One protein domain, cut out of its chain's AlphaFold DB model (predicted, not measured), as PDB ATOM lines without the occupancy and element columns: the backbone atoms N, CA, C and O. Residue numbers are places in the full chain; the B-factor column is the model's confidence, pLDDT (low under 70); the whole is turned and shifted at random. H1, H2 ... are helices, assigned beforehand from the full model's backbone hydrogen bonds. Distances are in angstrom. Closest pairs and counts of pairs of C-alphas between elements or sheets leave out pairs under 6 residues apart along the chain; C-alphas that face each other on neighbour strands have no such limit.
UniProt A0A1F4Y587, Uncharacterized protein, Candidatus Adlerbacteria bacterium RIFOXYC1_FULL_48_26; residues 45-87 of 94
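This is residues 45 to 87 of the 94 residues of an uncharacterized protein of Candidatus Adlerbacteria bacterium RIFOXYC1_FULL_48_26 (UniProt A0A1F4Y587). Three short helices make a wide V with a helix set into its opening: H2 and H3 are the two arms, about perpendicular at 84 degrees, with the link of residues 72 to 75 at the corner, and H1 sits between the arms and touches both. H2, the longest helix, crosses H1 at a steep tilt, and H3 stands about perpendicular to H1 on its other side. The printed part has 43 residues with three named helices, in the order H1, H2, H3 along the chain, and no named strand; the class is all helix. It is compact, with a radius of gyration of the C-alphas of 10.1 A, yet elongated in outline, with spans of 32 by 19 by 14 A.

H2 is residues 60 to 71, 12 residues and 16.9 A from first to last C-alpha, from C-alpha 60 at (34.056, -46.309, 16.602) to C-alpha 71 at (44.649, -55.700, 7.413). H1 is residues 45 to 54, 15.6 A long, and begins with C-alpha 45 at (47.146, -55.713, 13.579). H3 is residues 76 to 85, 14.4 A long, and ends with C-alpha 85 at (58.925, -43.838, 11.689).

H2 touches H1, with 7 pairs of C-alphas within 8 A. Their closest C-alphas are those of Cys 48 and Ile 67, 5.5 A apart. The two run opposite ways at a steep tilt of 49 degrees. H1 also touches H3, with 5 pairs of C-alphas within 8 A; their closest C-alphas are those of Ala 51 and Val 78, 6.5 A apart. H1 and H3 are about perpendicular, at 81 degrees. H2 and H3 are close but not clearly touching: their closest C-alphas, those of Cys 70 and Pro 76, are 7.5 A apart, and their centres are 16.8 A apart. In H2 and H3 every O i to N i+4 pair is within hydrogen-bond range; in H1 3 of 6 such pairs are, beside 5 of 7 O i to N i+3 pairs.

The two C-alphas farthest apart are those of Asp 59 and Asn 87, at 31.6 A, while the first and last printed C-alphas, those of Asp 45 and Asn 87, are 19.1 A apart. The links H1 to H2, with 5 residues, and H2 to H3, with 4 residues, are both tight. The printed part has no cut from residue 45 to residue 87. The mean pLDDT of the printed part is 91.0, and no printed residue is under 70.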
ATOM      1  N   ASP A  45      48.230 -56.050  12.649       92.25
ATOM      2  CA  ASP A  45      47.146 -55.713  13.579       92.25
ATOM      3  C   ASP A  45      47.555 -54.550  14.490       92.25
ATOM      4  O   ASP A  45      46.816 -53.581  14.654       92.25
ATOM      5  N   THR A  46      48.782 -54.599  15.014       90.94
ATOM      6  CA  THR A  46      49.339 -53.539  15.861       90.94
ATOM      7  C   THR A  46      49.531 -52.239  15.089       90.94
ATOM      8  O   THR A  46      49.205 -51.172  15.606       90.94
ATOM      9  N   VAL A  47      50.016 -52.316  13.850       92.25
ATOM     10  CA  VAL A  47      50.232 -51.136  13.005       92.25
ATOM     11  C   VAL A  47      48.909 -50.479  12.608       92.25
ATOM     12  O   VAL A  47      48.755 -49.272  12.789       92.25
ATOM     13  N   CYS A  48      47.921 -51.257  12.161       93.56
ATOM     14  CA  CYS A  48      46.604 -50.737  11.791       93.56
ATOM     15  C   CYS A  48      45.866 -50.124  12.988       93.56
ATOM     16  O   CYS A  48      45.277 -49.051  12.866       93.56
ATOM     17  N   ARG A  49      45.953 -50.744  14.173       92.94
ATOM     18  CA  ARG A  49      45.421 -50.157  15.414       92.94
ATOM     19  C   ARG A  49      46.178 -48.898  15.828       92.94
ATOM     20  O   ARG A  49      45.559 -47.940  16.279       92.94
ATOM     21  N   GLY A  50      47.498 -48.878  15.660       91.38
ATOM     22  CA  GLY A  50      48.333 -47.709  15.938       91.38
ATOM     23  C   GLY A  50      48.004 -46.517  15.037       91.38
ATOM     24  O   GLY A  50      48.038 -45.376  15.493       91.38
ATOM     25  N   ALA A  51      47.604 -46.763  13.786       92.06
ATOM     26  CA  ALA A  51      47.194 -45.708  12.860       92.06
ATOM     27  C   ALA A  51      45.999 -44.892  13.378       92.06
ATOM     28  O   ALA A  51      45.942 -43.685  13.130       92.06
ATOM     29  N   LEU A  52      45.108 -45.516  14.161       92.25
ATOM     30  CA  LEU A  52      43.964 -44.838  14.770       92.25
ATOM     31  C   LEU A  52      44.374 -43.669  15.674       92.25
ATOM     32  O   LEU A  52      43.606 -42.729  15.829       92.25
ATOM     33  N   ALA A  53      45.582 -43.690  16.246       90.69
ATOM     34  CA  ALA A  53      46.068 -42.611  17.106       90.69
ATOM     35  C   ALA A  53      46.296 -41.286  16.355       90.69
ATOM     36  O   ALA A  53      46.374 -40.230  16.979       90.69
ATOM     37  N   TYR A  54      46.407 -41.332  15.027       86.88
ATOM     38  CA  TYR A  54      46.724 -40.176  14.183       86.88
ATOM     39  C   TYR A  54      45.669 -39.935  13.100       86.88
ATOM     40  O   TYR A  54      45.880 -39.126  12.198       86.88
ATOM     41  N   MET A  55      44.551 -40.655  13.173       87.56
ATOM     42  CA  MET A  55      43.423 -40.537  12.262       87.56
ATOM     43  C   MET A  55      42.168 -40.171  13.045       87.56
ATOM     44  O   MET A  55      41.972 -40.604  14.178       87.56
ATOM     45  N   THR A  56      41.309 -39.374  12.422       91.75
ATOM     46  CA  THR A  56      40.037 -38.967  13.015       91.75
ATOM     47  C   THR A  56      38.915 -39.736  12.345       91.75
ATOM     48  O   THR A  56      38.755 -39.667  11.128       91.75
ATOM     49  N   PHE A  57      38.112 -40.422  13.150       92.06
ATOM     50  CA  PHE A  57      36.924 -41.136  12.701       92.06
ATOM     51  C   PHE A  57      35.681 -40.473  13.283       92.06
ATOM     52  O   PHE A  57      35.719 -39.892  14.367       92.06
ATOM     53  N   THR A  58      34.573 -40.561  12.556       93.62
ATOM     54  CA  THR A  58      33.271 -40.048  13.000       93.62
ATOM     55  C   THR A  58      32.700 -40.842  14.170       93.62
ATOM     56  O   THR A  58      31.940 -40.305  14.971       93.62
ATOM     57  N   ASP A  59      33.070 -42.116  14.270       93.94
ATOM     58  CA  ASP A  59      32.552 -43.071  15.237       93.94
ATOM     59  C   ASP A  59      33.480 -44.294  15.334       93.94
ATOM     60  O   ASP A  59      34.373 -44.500  14.507       93.94
ATOM     61  N   ALA A  60      33.252 -45.117  16.358       92.94
ATOM     62  CA  ALA A  60      34.056 -46.309  16.602       92.94
ATOM     63  C   ALA A  60      33.869 -47.404  15.535       92.94
ATOM     64  O   ALA A  60      34.818 -48.128  15.253       92.94
ATOM     65  N   ALA A  61      32.690 -47.527  14.913       95.88
ATOM     66  CA  ALA A  61      32.467 -48.550  13.891       95.88
ATOM     67  C   ALA A  61      33.284 -48.246  12.627       95.88
ATOM     68  O   ALA A  61      33.890 -49.151  12.056       95.88
ATOM     69  N   SER A  62      33.385 -46.971  12.249       94.81
ATOM     70  CA  SER A  62      34.231 -46.502  11.147       94.81
ATOM     71  C   SER A  62      35.722 -46.799  11.379       94.81
ATOM     72  O   SER A  62      36.429 -47.169  10.442       94.81
ATOM     73  N   ALA A  63      36.203 -46.703  12.624       93.81
ATOM     74  CA  ALA A  63      37.575 -47.073  12.985       93.81
ATOM     75  C   ALA A  63      37.833 -48.590  12.871       93.81
ATOM     76  O   ALA A  63      38.891 -49.008  12.401       93.81
ATOM     77  N   GLU A  64      36.864 -49.426  13.254       95.12
ATOM     78  CA  GLU A  64      36.973 -50.886  13.122       95.12
ATOM     79  C   GLU A  64      36.922 -51.340  11.654       95.12
ATOM     80  O   GLU A  64      37.674 -52.236  11.261       95.12
ATOM     81  N   VAL A  65      36.101 -50.689  10.819       96.00
ATOM     82  CA  VAL A  65      36.100 -50.907   9.361       96.00
ATOM     83  C   VAL A  65      37.473 -50.584   8.779       96.00
ATOM     84  O   VAL A  65      38.044 -51.414   8.074       96.00
ATOM     85  N   PHE A  66      38.053 -49.441   9.150       95.25
ATOM     86  CA  PHE A  66      39.396 -49.069   8.714       95.25
ATOM     87  C   PHE A  66      40.459 -50.096   9.133       95.25
ATOM     88  O   PHE A  66      41.324 -50.446   8.331       95.25
ATOM     89  N   ILE A  67      40.403 -50.636  10.358       94.56
ATOM     90  CA  ILE A  67      41.333 -51.696  10.785       94.56
ATOM     91  C   ILE A  67      41.194 -52.933   9.889       94.56
ATOM     92  O   ILE A  67      42.208 -53.505   9.484       94.56
ATOM     93  N   ALA A  68      39.966 -53.358   9.582       95.94
ATOM     94  CA  ALA A  68      39.730 -54.510   8.718       95.94
ATOM     95  C   ALA A  68      40.312 -54.282   7.313       95.94
ATOM     96  O   ALA A  68      41.079 -55.110   6.823       95.94
ATOM     97  N   GLU A  69      40.041 -53.124   6.713       94.12
ATOM     98  CA  GLU A  69      40.564 -52.743   5.398       94.12
ATOM     99  C   GLU A  69      42.093 -52.605   5.392       94.12
ATOM    100  O   GLU A  69      42.768 -53.021   4.447       94.12
ATOM    101  N   CYS A  70      42.667 -52.079   6.473       92.50
ATOM    102  CA  CYS A  70      44.110 -51.950   6.633       92.50
ATOM    103  C   CYS A  70      44.786 -53.328   6.692       92.50
ATOM    104  O   CYS A  70      45.808 -53.542   6.039       92.50
ATOM    105  N   LYS A  71      44.175 -54.304   7.376       90.31
ATOM    106  CA  LYS A  71      44.649 -55.700   7.413       90.31
ATOM    107  C   LYS A  71      44.519 -56.409   6.064       90.31
ATOM    108  O   LYS A  71      45.321 -57.289   5.770       90.31
ATOM    109  N   GLU A  72      43.549 -56.015   5.242       91.25
ATOM    110  CA  GLU A  72      43.418 -56.458   3.846       91.25
ATOM    111  C   GLU A  72      44.446 -55.799   2.906       91.25
ATOM    112  O   GLU A  72      44.527 -56.161   1.733       91.25
ATOM    113  N   GLY A  73      45.242 -54.844   3.399       88.81
ATOM    114  CA  GLY A  73      46.254 -54.137   2.615       88.81
ATOM    115  C   GLY A  73      45.704 -52.992   1.765       88.81
ATOM    116  O   GLY A  73      46.411 -52.499   0.889       88.81
ATOM    117  N   LYS A  74      44.468 -52.535   2.014       92.75
ATOM    118  CA  LYS A  74      43.863 -51.395   1.295       92.75
ATOM    119  C   LYS A  74      44.452 -50.038   1.693       92.75
ATOM    120  O   LYS A  74      44.236 -49.066   0.978       92.75
ATOM    121  N   HIS A  75      45.214 -50.003   2.787       91.56
ATOM    122  CA  HIS A  75      45.877 -48.812   3.321       91.56
ATOM    123  C   HIS A  75      47.407 -48.981   3.385       91.56
ATOM    124  O   HIS A  75      47.987 -49.010   4.479       91.56
ATOM    125  N   PRO A  76      48.099 -49.144   2.239       88.94
ATOM    126  CA  PRO A  76      49.551 -49.331   2.218       88.94
ATOM    127  C   PRO A  76      50.311 -48.145   2.833       88.94
ATOM    128  O   PRO A  76      51.391 -48.331   3.392       88.94
ATOM    129  N   GLU A  77      49.732 -46.942   2.807       90.12
ATOM    130  CA  GLU A  77      50.293 -45.729   3.402       90.12
ATOM    131  C   GLU A  77      50.573 -45.865   4.904       90.12
ATOM    132  O   GLU A  77      51.518 -45.263   5.411       90.12
ATOM    133  N   VAL A  78      49.794 -46.683   5.619       91.31
ATOM    134  CA  VAL A  78      49.964 -46.905   7.060       91.31
ATOM    135  C   VAL A  78      51.251 -47.679   7.334       91.31
ATOM    136  O   VAL A  78      52.019 -47.331   8.232       91.31
ATOM    137  N   ILE A  79      51.501 -48.719   6.540       86.81
ATOM    138  CA  ILE A  79      52.683 -49.571   6.676       86.81
ATOM    139  C   ILE A  79      53.936 -48.797   6.273       86.81
ATOM    140  O   ILE A  79      54.946 -48.866   6.971       86.81
ATOM    141  N   GLU A  80      53.866 -48.024   5.192       88.25
ATOM    142  CA  GLU A  80      54.992 -47.207   4.737       88.25
ATOM    143  C   GLU A  80      55.348 -46.114   5.750       88.25
ATOM    144  O   GLU A  80      56.524 -45.931   6.076       88.25
ATOM    145  N   ARG A  81      54.345 -45.455   6.343       88.56
ATOM    146  CA  ARG A  81      54.595 -44.497   7.425       88.56
ATOM    147  C   ARG A  81      55.240 -45.175   8.632       88.56
ATOM    148  O   ARG A  81      56.224 -44.661   9.153       88.56
ATOM    149  N   TYR A  82      54.749 -46.349   9.031       88.19
ATOM    150  CA  TYR A  82      55.325 -47.110  10.140       88.19
ATOM    151  C   TYR A  82      56.785 -47.516   9.875       88.19
ATOM    152  O   TYR A  82      57.640 -47.358  10.746       88.19
ATOM    153  N   LYS A  83      57.106 -47.985   8.662       85.12
ATOM    154  CA  LYS A  83      58.488 -48.301   8.262       85.12
ATOM    155  C   LYS A  83      59.397 -47.076   8.328       85.12
ATOM    156  O   LYS A  83      60.540 -47.207   8.772       85.12
ATOM    157  N   ALA A  84      58.899 -45.911   7.914       86.88
ATOM    158  CA  ALA A  84      59.639 -44.655   7.973       86.88
ATOM    159  C   ALA A  84      59.876 -44.193   9.421       86.88
ATOM    160  O   ALA A  84      61.008 -43.877   9.781       86.88
ATOM    161  N   GLU A  85      58.842 -44.213  10.268       85.38
ATOM    162  CA  GLU A  85      58.925 -43.838  11.689       85.38
ATOM    163  C   GLU A  85      59.883 -44.748  12.471       85.38
ATOM    164  O   GLU A  85      60.671 -44.281  13.292       85.38
ATOM    165  N   MET A  86      59.854 -46.048  12.179       82.62
ATOM    166  CA  MET A  86      60.679 -47.056  12.849       82.62
ATOM    167  C   MET A  86      62.051 -47.254  12.187       82.62
ATOM    168  O   MET A  86      62.828 -48.102  12.628       82.62
ATOM    169  N   ASN A  87      62.357 -46.484  11.135       81.69
ATOM    170  CA  ASN A  87      63.592 -46.552  10.349       81.69
ATOM    171  C   ASN A  87      63.948 -47.987   9.900       81.69
ATOM    172  O   ASN A  87      65.105 -48.409   9.943       81.69
TER     173      ASN A  87